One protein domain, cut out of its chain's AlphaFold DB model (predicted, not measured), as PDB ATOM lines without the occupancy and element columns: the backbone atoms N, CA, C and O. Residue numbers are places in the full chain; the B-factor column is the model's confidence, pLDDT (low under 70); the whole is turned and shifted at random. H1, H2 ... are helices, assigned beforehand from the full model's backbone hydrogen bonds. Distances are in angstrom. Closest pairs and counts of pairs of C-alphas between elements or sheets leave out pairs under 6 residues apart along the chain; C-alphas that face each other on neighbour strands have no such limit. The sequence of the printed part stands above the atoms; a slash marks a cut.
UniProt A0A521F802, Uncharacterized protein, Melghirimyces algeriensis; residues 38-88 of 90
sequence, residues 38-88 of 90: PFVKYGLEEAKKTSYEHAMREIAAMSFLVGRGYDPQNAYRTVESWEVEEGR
ATOM      1  N   PRO A  38      -4.336 -22.030  26.377       95.38
ATOM      2  CA  PRO A  38      -4.906 -23.013  25.456       95.38
ATOM      3  C   PRO A  38      -4.180 -23.056  24.106       95.38
ATOM      4  O   PRO A  38      -3.978 -24.138  23.561       95.38
ATOM      5  N   PHE A  39      -3.741 -21.903  23.592       96.75
ATOM      6  CA  PHE A  39      -3.013 -21.807  22.324       96.75
ATOM      7  C   PHE A  39      -1.613 -22.398  22.442       96.75
ATOM      8  O   PHE A  39      -1.176 -23.117  21.553       96.75
ATOM      9  N   VAL A  40      -0.926 -22.151  23.563       97.31
ATOM     10  CA  VAL A  40       0.394 -22.742  23.828       97.31
ATOM     11  C   VAL A  40       0.298 -24.265  23.883       97.31
ATOM     12  O   VAL A  40       1.099 -24.950  23.254       97.31
ATOM     13  N   LYS A  41      -0.704 -24.808  24.586       97.62
ATOM     14  CA  LYS A  41      -0.942 -26.259  24.625       97.62
ATOM     15  C   LYS A  41      -1.235 -26.829  23.244       97.62
ATOM     16  O   LYS A  41      -0.663 -27.856  22.896       97.62
ATOM     17  N   TYR A  42      -2.084 -26.154  22.470       95.19
ATOM     18  CA  TYR A  42      -2.378 -26.532  21.092       95.19
ATOM     19  C   TYR A  42      -1.107 -26.583  20.239       95.19
ATOM     20  O   TYR A  42      -0.768 -27.641  19.719       95.19
ATOM     21  N   GLY A  43      -0.345 -25.488  20.176       95.56
ATOM     22  CA  GLY A  43       0.848 -25.431  19.335       95.56
ATOM     23  C   GLY A  43       1.957 -26.392  19.779       95.56
ATOM     24  O   GLY A  43       2.704 -26.883  18.943       95.56
ATOM     25  N   LEU A  44       2.054 -26.745  21.066       97.62
ATOM     26  CA  LEU A  44       2.974 -27.801  21.514       97.62
ATOM     27  C   LEU A  44       2.578 -29.195  21.007       97.62
ATOM     28  O   LEU A  44       3.461 -30.012  20.754       97.62
ATOM     29  N   GLU A  45       1.284 -29.484  20.874       96.50
ATOM     30  CA  GLU A  45       0.819 -30.720  20.236       96.50
ATOM     31  C   GLU A  45       0.980 -30.660  18.714       96.50
ATOM     32  O   GLU A  45       1.376 -31.652  18.103       96.50
ATOM     33  N   GLU A  46       0.736 -29.499  18.111       90.50
ATOM     34  CA  GLU A  46       0.840 -29.303  16.667       90.50
ATOM     35  C   GLU A  46       2.286 -29.376  16.174       90.50
ATOM     36  O   GLU A  46       2.583 -30.081  15.212       90.50
ATOM     37  N   ALA A  47       3.232 -28.810  16.926       94.69
ATOM     38  CA  ALA A  47       4.661 -28.898  16.634       94.69
ATOM     39  C   ALA A  47       5.192 -30.342  16.572       94.69
ATOM     40  O   ALA A  47       6.228 -30.578  15.950       94.69
ATOM     41  N   LYS A  48       4.512 -31.312  17.208       95.62
ATOM     42  CA  LYS A  48       4.863 -32.741  17.107       95.62
ATOM     43  C   LYS A  48       4.472 -33.344  15.757       95.62
ATOM     44  O   LYS A  48       5.046 -34.363  15.378       95.62
ATOM     45  N   LYS A  49       3.482 -32.764  15.077       91.56
ATOM     46  CA  LYS A  49       2.945 -33.231  13.792       91.56
ATOM     47  C   LYS A  49       3.508 -32.448  12.608       91.56
ATOM     48  O   LYS A  49       3.708 -33.035  11.550       91.56
ATOM     49  N   THR A  50       3.768 -31.156  12.795       88.12
ATOM     50  CA  THR A  50       4.249 -30.235  11.758       88.12
ATOM     51  C   THR A  50       5.679 -29.782  12.065       88.12
ATOM     52  O   THR A  50       6.638 -30.527  11.859       88.12
ATOM     53  N   SER A  51       5.851 -28.559  12.567       92.12
ATOM     54  CA  SER A  51       7.125 -28.007  13.017       92.12
ATOM     55  C   SER A  51       6.907 -26.957  14.105       92.12
ATOM     56  O   SER A  51       5.850 -26.334  14.193       92.12
ATOM     57  N   TYR A  52       7.942 -26.694  14.904       93.25
ATOM     58  CA  TYR A  52       7.912 -25.588  15.865       93.25
ATOM     59  C   TYR A  52       7.701 -24.228  15.192       93.25
ATOM     60  O   TYR A  52       7.093 -23.346  15.784       93.25
ATOM     61  N   GLU A  53       8.207 -24.038  13.973       93.69
ATOM     62  CA  GLU A  53       8.058 -22.774  13.250       93.69
ATOM     63  C   GLU A  53       6.595 -22.513  12.877       93.69
ATOM     64  O   GLU A  53       6.099 -21.411  13.107       93.69
ATOM     65  N   HIS A  54       5.908 -23.543  12.373       89.19
ATOM     66  CA  HIS A  54       4.474 -23.520  12.065       89.19
ATOM     67  C   HIS A  54       3.642 -23.210  13.307       89.19
ATOM     68  O   HIS A  54       3.027 -22.150  13.405       89.19
ATOM     69  N   ALA A  55       3.757 -24.057  14.330       95.00
ATOM     70  CA  ALA A  55       2.997 -23.912  15.564       95.00
ATOM     71  C   ALA A  55       3.201 -22.547  16.246       95.00
ATOM     72  O   ALA A  55       2.268 -21.962  16.796       95.00
ATOM     73  N   MET A  56       4.420 -21.995  16.212       96.62
ATOM     74  CA  MET A  56       4.692 -20.680  16.798       96.62
ATOM     75  C   MET A  56       4.049 -19.532  16.011       96.62
ATOM     76  O   MET A  56       3.650 -18.542  16.633       96.62
ATOM     77  N   ARG A  57       3.917 -19.642  14.680       95.75
ATOM     78  CA  ARG A  57       3.159 -18.667  13.874       95.75
ATOM     79  C   ARG A  57       1.692 -18.662  14.272       95.75
ATOM     80  O   ARG A  57       1.132 -17.589  14.495       95.75
ATOM     81  N   GLU A  58       1.102 -19.838  14.432       94.69
ATOM     82  CA  GLU A  58      -0.303 -19.980  14.815       94.69
ATOM     83  C   GLU A  58      -0.571 -19.455  16.226       94.69
ATOM     84  O   GLU A  58      -1.489 -18.657  16.428       94.69
ATOM     85  N   ILE A  59       0.279 -19.812  17.201       97.12
ATOM     86  CA  ILE A  59       0.208 -19.274  18.570       97.12
ATOM     87  C   ILE A  59       0.263 -17.741  18.551       97.12
ATOM     88  O   ILE A  59      -0.534 -17.080  19.229       97.12
ATOM     89  N   ALA A  60       1.194 -17.164  17.785       97.19
ATOM     90  CA  ALA A  60       1.346 -15.717  17.677       97.19
ATOM     91  C   ALA A  60       0.114 -15.060  17.032       97.19
ATOM     92  O   ALA A  60      -0.376 -14.047  17.537       97.19
ATOM     93  N   ALA A  61      -0.424 -15.650  15.963       97.25
ATOM     94  CA  ALA A  61      -1.605 -15.148  15.271       97.25
ATOM     95  C   ALA A  61      -2.864 -15.196  16.150       97.25
ATOM     96  O   ALA A  61      -3.560 -14.183  16.275       97.25
ATOM     97  N   MET A  62      -3.126 -16.324  16.820       97.69
ATOM     98  CA  MET A  62      -4.256 -16.466  17.747       97.69
ATOM     99  C   MET A  62      -4.165 -15.447  18.888       97.69
ATOM    100  O   MET A  62      -5.136 -14.746  19.181       97.69
ATOM    101  N   SER A  63      -2.978 -15.298  19.487       97.25
ATOM    102  CA  SER A  63      -2.736 -14.330  20.568       97.25
ATOM    103  C   SER A  63      -2.965 -12.886  20.107       97.25
ATOM    104  O   SER A  63      -3.561 -12.085  20.829       97.25
ATOM    105  N   PHE A  64      -2.543 -12.549  18.884       97.00
ATOM    106  CA  PHE A  64      -2.759 -11.229  18.295       97.00
ATOM    107  C   PHE A  64      -4.242 -10.938  18.024       97.00
ATOM    108  O   PHE A  64      -4.705  -9.824  18.274       97.00
ATOM    109  N   LEU A  65      -5.009 -11.922  17.542       97.00
ATOM    110  CA  LEU A  65      -6.452 -11.779  17.315       97.00
ATOM    111  C   LEU A  65      -7.217 -11.591  18.628       97.00
ATOM    112  O   LEU A  65      -8.056 -10.692  18.716       97.00
ATOM    113  N   VAL A  66      -6.876 -12.351  19.672       96.69
ATOM    114  CA  VAL A  66      -7.450 -12.134  21.010       96.69
ATOM    115  C   VAL A  66      -7.118 -10.735  21.530       96.69
ATOM    116  O   VAL A  66      -8.006 -10.030  22.008       96.69
ATOM    117  N   GLY A  67      -5.880 -10.266  21.345       93.25
ATOM    118  CA  GLY A  67      -5.488  -8.889  21.668       93.25
ATOM    119  C   GLY A  67      -6.263  -7.811  20.893       93.25
ATOM    120  O   GLY A  67      -6.404  -6.690  21.379       93.25
ATOM    121  N   ARG A  68      -6.815  -8.145  19.716       96.25
ATOM    122  CA  ARG A  68      -7.708  -7.280  18.922       96.25
ATOM    123  C   ARG A  68      -9.189  -7.382  19.306       96.25
ATOM    124  O   ARG A  68      -9.997  -6.662  18.726       96.25
ATOM    125  N   GLY A  69      -9.547  -8.226  20.273       95.00
ATOM    126  CA  GLY A  69     -10.914  -8.362  20.785       95.00
ATOM    127  C   GLY A  69     -11.713  -9.532  20.211       95.00
ATOM    128  O   GLY A  69     -12.917  -9.598  20.440       95.00
ATOM    129  N   TYR A  70     -11.076 -10.454  19.485       96.06
ATOM    130  CA  TYR A  70     -11.714 -11.717  19.103       96.06
ATOM    131  C   TYR A  70     -11.841 -12.608  20.344       96.06
ATOM    132  O   TYR A  70     -10.922 -12.663  21.164       96.06
ATOM    133  N   ASP A  71     -12.948 -13.341  20.487       94.94
ATOM    134  CA  ASP A  71     -12.987 -14.408  21.486       94.94
ATOM    135  C   ASP A  71     -12.014 -15.541  21.094       94.94
ATOM    136  O   ASP A  71     -11.742 -15.744  19.902       94.94
ATOM    137  N   PRO A  72     -11.489 -16.305  22.070       93.31
ATOM    138  CA  PRO A  72     -10.474 -17.321  21.803       93.31
ATOM    139  C   PRO A  72     -10.883 -18.382  20.777       93.31
ATOM    140  O   PRO A  72     -10.040 -18.859  20.019       93.31
ATOM    141  N   GLN A  73     -12.167 -18.748  20.721       94.56
ATOM    142  CA  GLN A  73     -12.640 -19.782  19.805       94.56
ATOM    143  C   GLN A  73     -12.687 -19.268  18.364       94.56
ATOM    144  O   GLN A  73     -12.356 -20.003  17.433       94.56
ATOM    145  N   ASN A  74     -13.076 -18.011  18.166       96.19
ATOM    146  CA  ASN A  74     -13.032 -17.379  16.852       96.19
ATOM    147  C   ASN A  74     -11.601 -17.077  16.400       96.19
ATOM    148  O   ASN A  74     -11.314 -17.242  15.217       96.19
ATOM    149  N   ALA A  75     -10.695 -16.713  17.313       96.31
ATOM    150  CA  ALA A  75      -9.273 -16.586  16.997       96.31
ATOM    151  C   ALA A  75      -8.692 -17.915  16.484       96.31
ATOM    152  O   ALA A  75      -8.111 -17.937  15.402       96.31
ATOM    153  N   TYR A  76      -8.936 -19.018  17.201       95.06
ATOM    154  CA  TYR A  76      -8.546 -20.367  16.777       95.06
ATOM    155  C   TYR A  76      -9.120 -20.726  15.400       95.06
ATOM    156  O   TYR A  76      -8.366 -20.966  14.467       95.06
ATOM    157  N   ARG A  77     -10.449 -20.659  15.227       94.75
ATOM    158  CA  ARG A  77     -11.105 -21.002  13.949       94.75
ATOM    159  C   ARG A  77     -10.617 -20.161  12.769       94.75
ATOM    160  O   ARG A  77     -10.586 -20.657  11.649       94.75
ATOM    161  N   THR A  78     -10.271 -18.897  13.012       95.50
ATOM    162  CA  THR A  78      -9.721 -18.020  11.972       95.50
ATOM    163  C   THR A  78      -8.346 -18.508  11.532       95.50
ATOM    164  O   THR A  78      -8.127 -18.639  10.335       95.50
ATOM    165  N   VAL A  79      -7.447 -18.802  12.475       94.94
ATOM    166  CA  VAL A  79      -6.089 -19.271  12.160       94.94
ATOM    167  C   VAL A  79      -6.124 -20.634  11.463       94.94
ATOM    168  O   VAL A  79      -5.550 -20.759  10.391       94.94
ATOM    169  N   GLU A  80      -6.906 -21.591  11.967       90.44
ATOM    170  CA  GLU A  80      -7.075 -22.915  11.333       90.44
ATOM    171  C   GLU A  80      -7.614 -22.825   9.899       90.44
ATOM    172  O   GLU A  80      -7.315 -23.658   9.047       90.44
ATOM    173  N   SER A  81      -8.438 -21.814   9.597       92.44
ATOM    174  CA  SER A  81      -8.980 -21.650   8.246       92.44
ATOM    175  C   SER A  81      -7.912 -21.294   7.207       92.44
ATOM    176  O   SER A  81      -8.140 -21.505   6.015       92.44
ATOM    177  N   TRP A  82      -6.752 -20.785   7.640       88.31
ATOM    178  CA  TRP A  82      -5.634 -20.447   6.758       88.31
ATOM    179  C   TRP A  82      -4.886 -21.690   6.266       88.31
ATOM    180  O   TRP A  82      -4.331 -21.655   5.170       88.31
ATOM    181  N   GLU A  83      -4.953 -22.821   6.977       76.50
ATOM    182  CA  GLU A  83      -4.319 -24.069   6.527       76.50
ATOM    183  C   GLU A  83      -4.910 -24.595   5.203       76.50
ATOM    184  O   GLU A  83      -4.218 -25.226   4.401       76.50
ATOM    185  N   VAL A  84      -6.178 -24.271   4.900       62.16
ATOM    186  CA  VAL A  84      -6.811 -24.589   3.603       62.16
ATOM    187  C   VAL A  84      -6.121 -23.852   2.443       62.16
ATOM    188  O   VAL A  84      -6.136 -24.327   1.303       62.16
ATOM    189  N   GLU A  85      -5.500 -22.702   2.719       57.62
ATOM    190  CA  GLU A  85      -4.682 -21.965   1.757       57.62
ATOM    191  C   GLU A  85      -3.236 -22.480   1.720       57.62
ATOM    192  O   GLU A  85      -2.654 -22.540   0.638       57.62
ATOM    193  N   GLU A  86      -2.674 -22.930   2.847       56.44
ATOM    194  CA  GLU A  86      -1.319 -23.506   2.905       56.44
ATOM    195  C   GLU A  86      -1.198 -24.836   2.151       56.44
ATOM    196  O   GLU A  86      -0.209 -25.063   1.453       56.44
ATOM    197  N   GLY A  87      -2.246 -25.669   2.164       55.16
ATOM    198  CA  GLY A  87      -2.329 -26.890   1.353       55.16
ATOM    199  C   GLY A  87      -2.296 -26.665  -0.169       55.16
ATOM    200  O   GLY A  87      -2.306 -27.633  -0.925       55.16
ATOM    201  N   ARG A  88      -2.265 -25.409  -0.647       47.00
ATOM    202  CA  ARG A  88      -2.050 -25.060  -2.066       47.00
ATOM    203  C   ARG A  88      -0.591 -24.775  -2.426       47.00
ATOM    204  O   ARG A  88      -0.308 -24.575  -3.607       47.00
TER     205      ARG A  88
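What this domain is: This is residues 38 to 88 of the 90 residues of an uncharacterized protein of Melghirimyces algeriensis (UniProt A0A521F802). The chain makes two helical turns back on itself: H1 folds back onto the long H2 almost side by side, and H3 then folds back along H2 at a slant, splaying away from H1 and H2 towards its far end. H2 is the shared helix, with H1 and H3 both packed on it, and residues 83 to 88, of which 83 to 86 belong to H3, stick out from the rest. The printed part has 51 residues with three named helices, in the order H1, H2, H3, and no named strand; the class is all helix. The whole is compact, with a radius of gyration of the C-alphas of 10.5 A and spans of 29 by 25 by 14 A.

How they stand to each other: H1, residues 38 to 46, and H2, residues 52 to 67, form a helical hairpin over a tight link of 5 residues. They touch, closest at the C-alphas of Gly 43 and Ala 55, 4.6 A apart, and run opposite ways at a shallow tilt of 19 degrees. A tight link of 4 residues joins H2 to H3, residues 72 to 86, and these two form the second helical hairpin. H2 and H3 touch, closest at the C-alphas of Met 62 and Ala 75, 5.1 A apart, and run opposite ways at a steep tilt of 43 degrees. H1 and H3 are close but not clearly touching: their closest C-alphas are those of Phe 39 and Tyr 76, 8.0 A apart. H1 and H3 run the same way at a shallow tilt of 29 degrees. In H1 and H2 every O i to N i+4 pair is within hydrogen-bond range; in H3 it is 7 of 11.

Where its parts are: H1 begins at C-alpha 38, at (-4.906, -23.013, 25.456), and measures 12.2 A from first to last C-alpha. H2, the longest helix with 16 residues, begins at C-alpha 52, at (7.912, -25.588, 15.865), and measures 22.2 A. H3 has 15 residues, measures 21.9 A and ends at C-alpha 86, at (-1.319, -23.506, 2.905).

The domain as a whole: The two C-alphas farthest apart are those of Gly 69 and Arg 88, at 29.7 A. The first and last printed C-alphas, of Pro 38 and Arg 88, are 27.7 A apart. The printed part has no cut, and both links between the helices are tight. The mean pLDDT of the printed part is 90.6; residues 84 to 88 are under 70, and the mean is 96 for H1, 96 for H2 and 86 for H3.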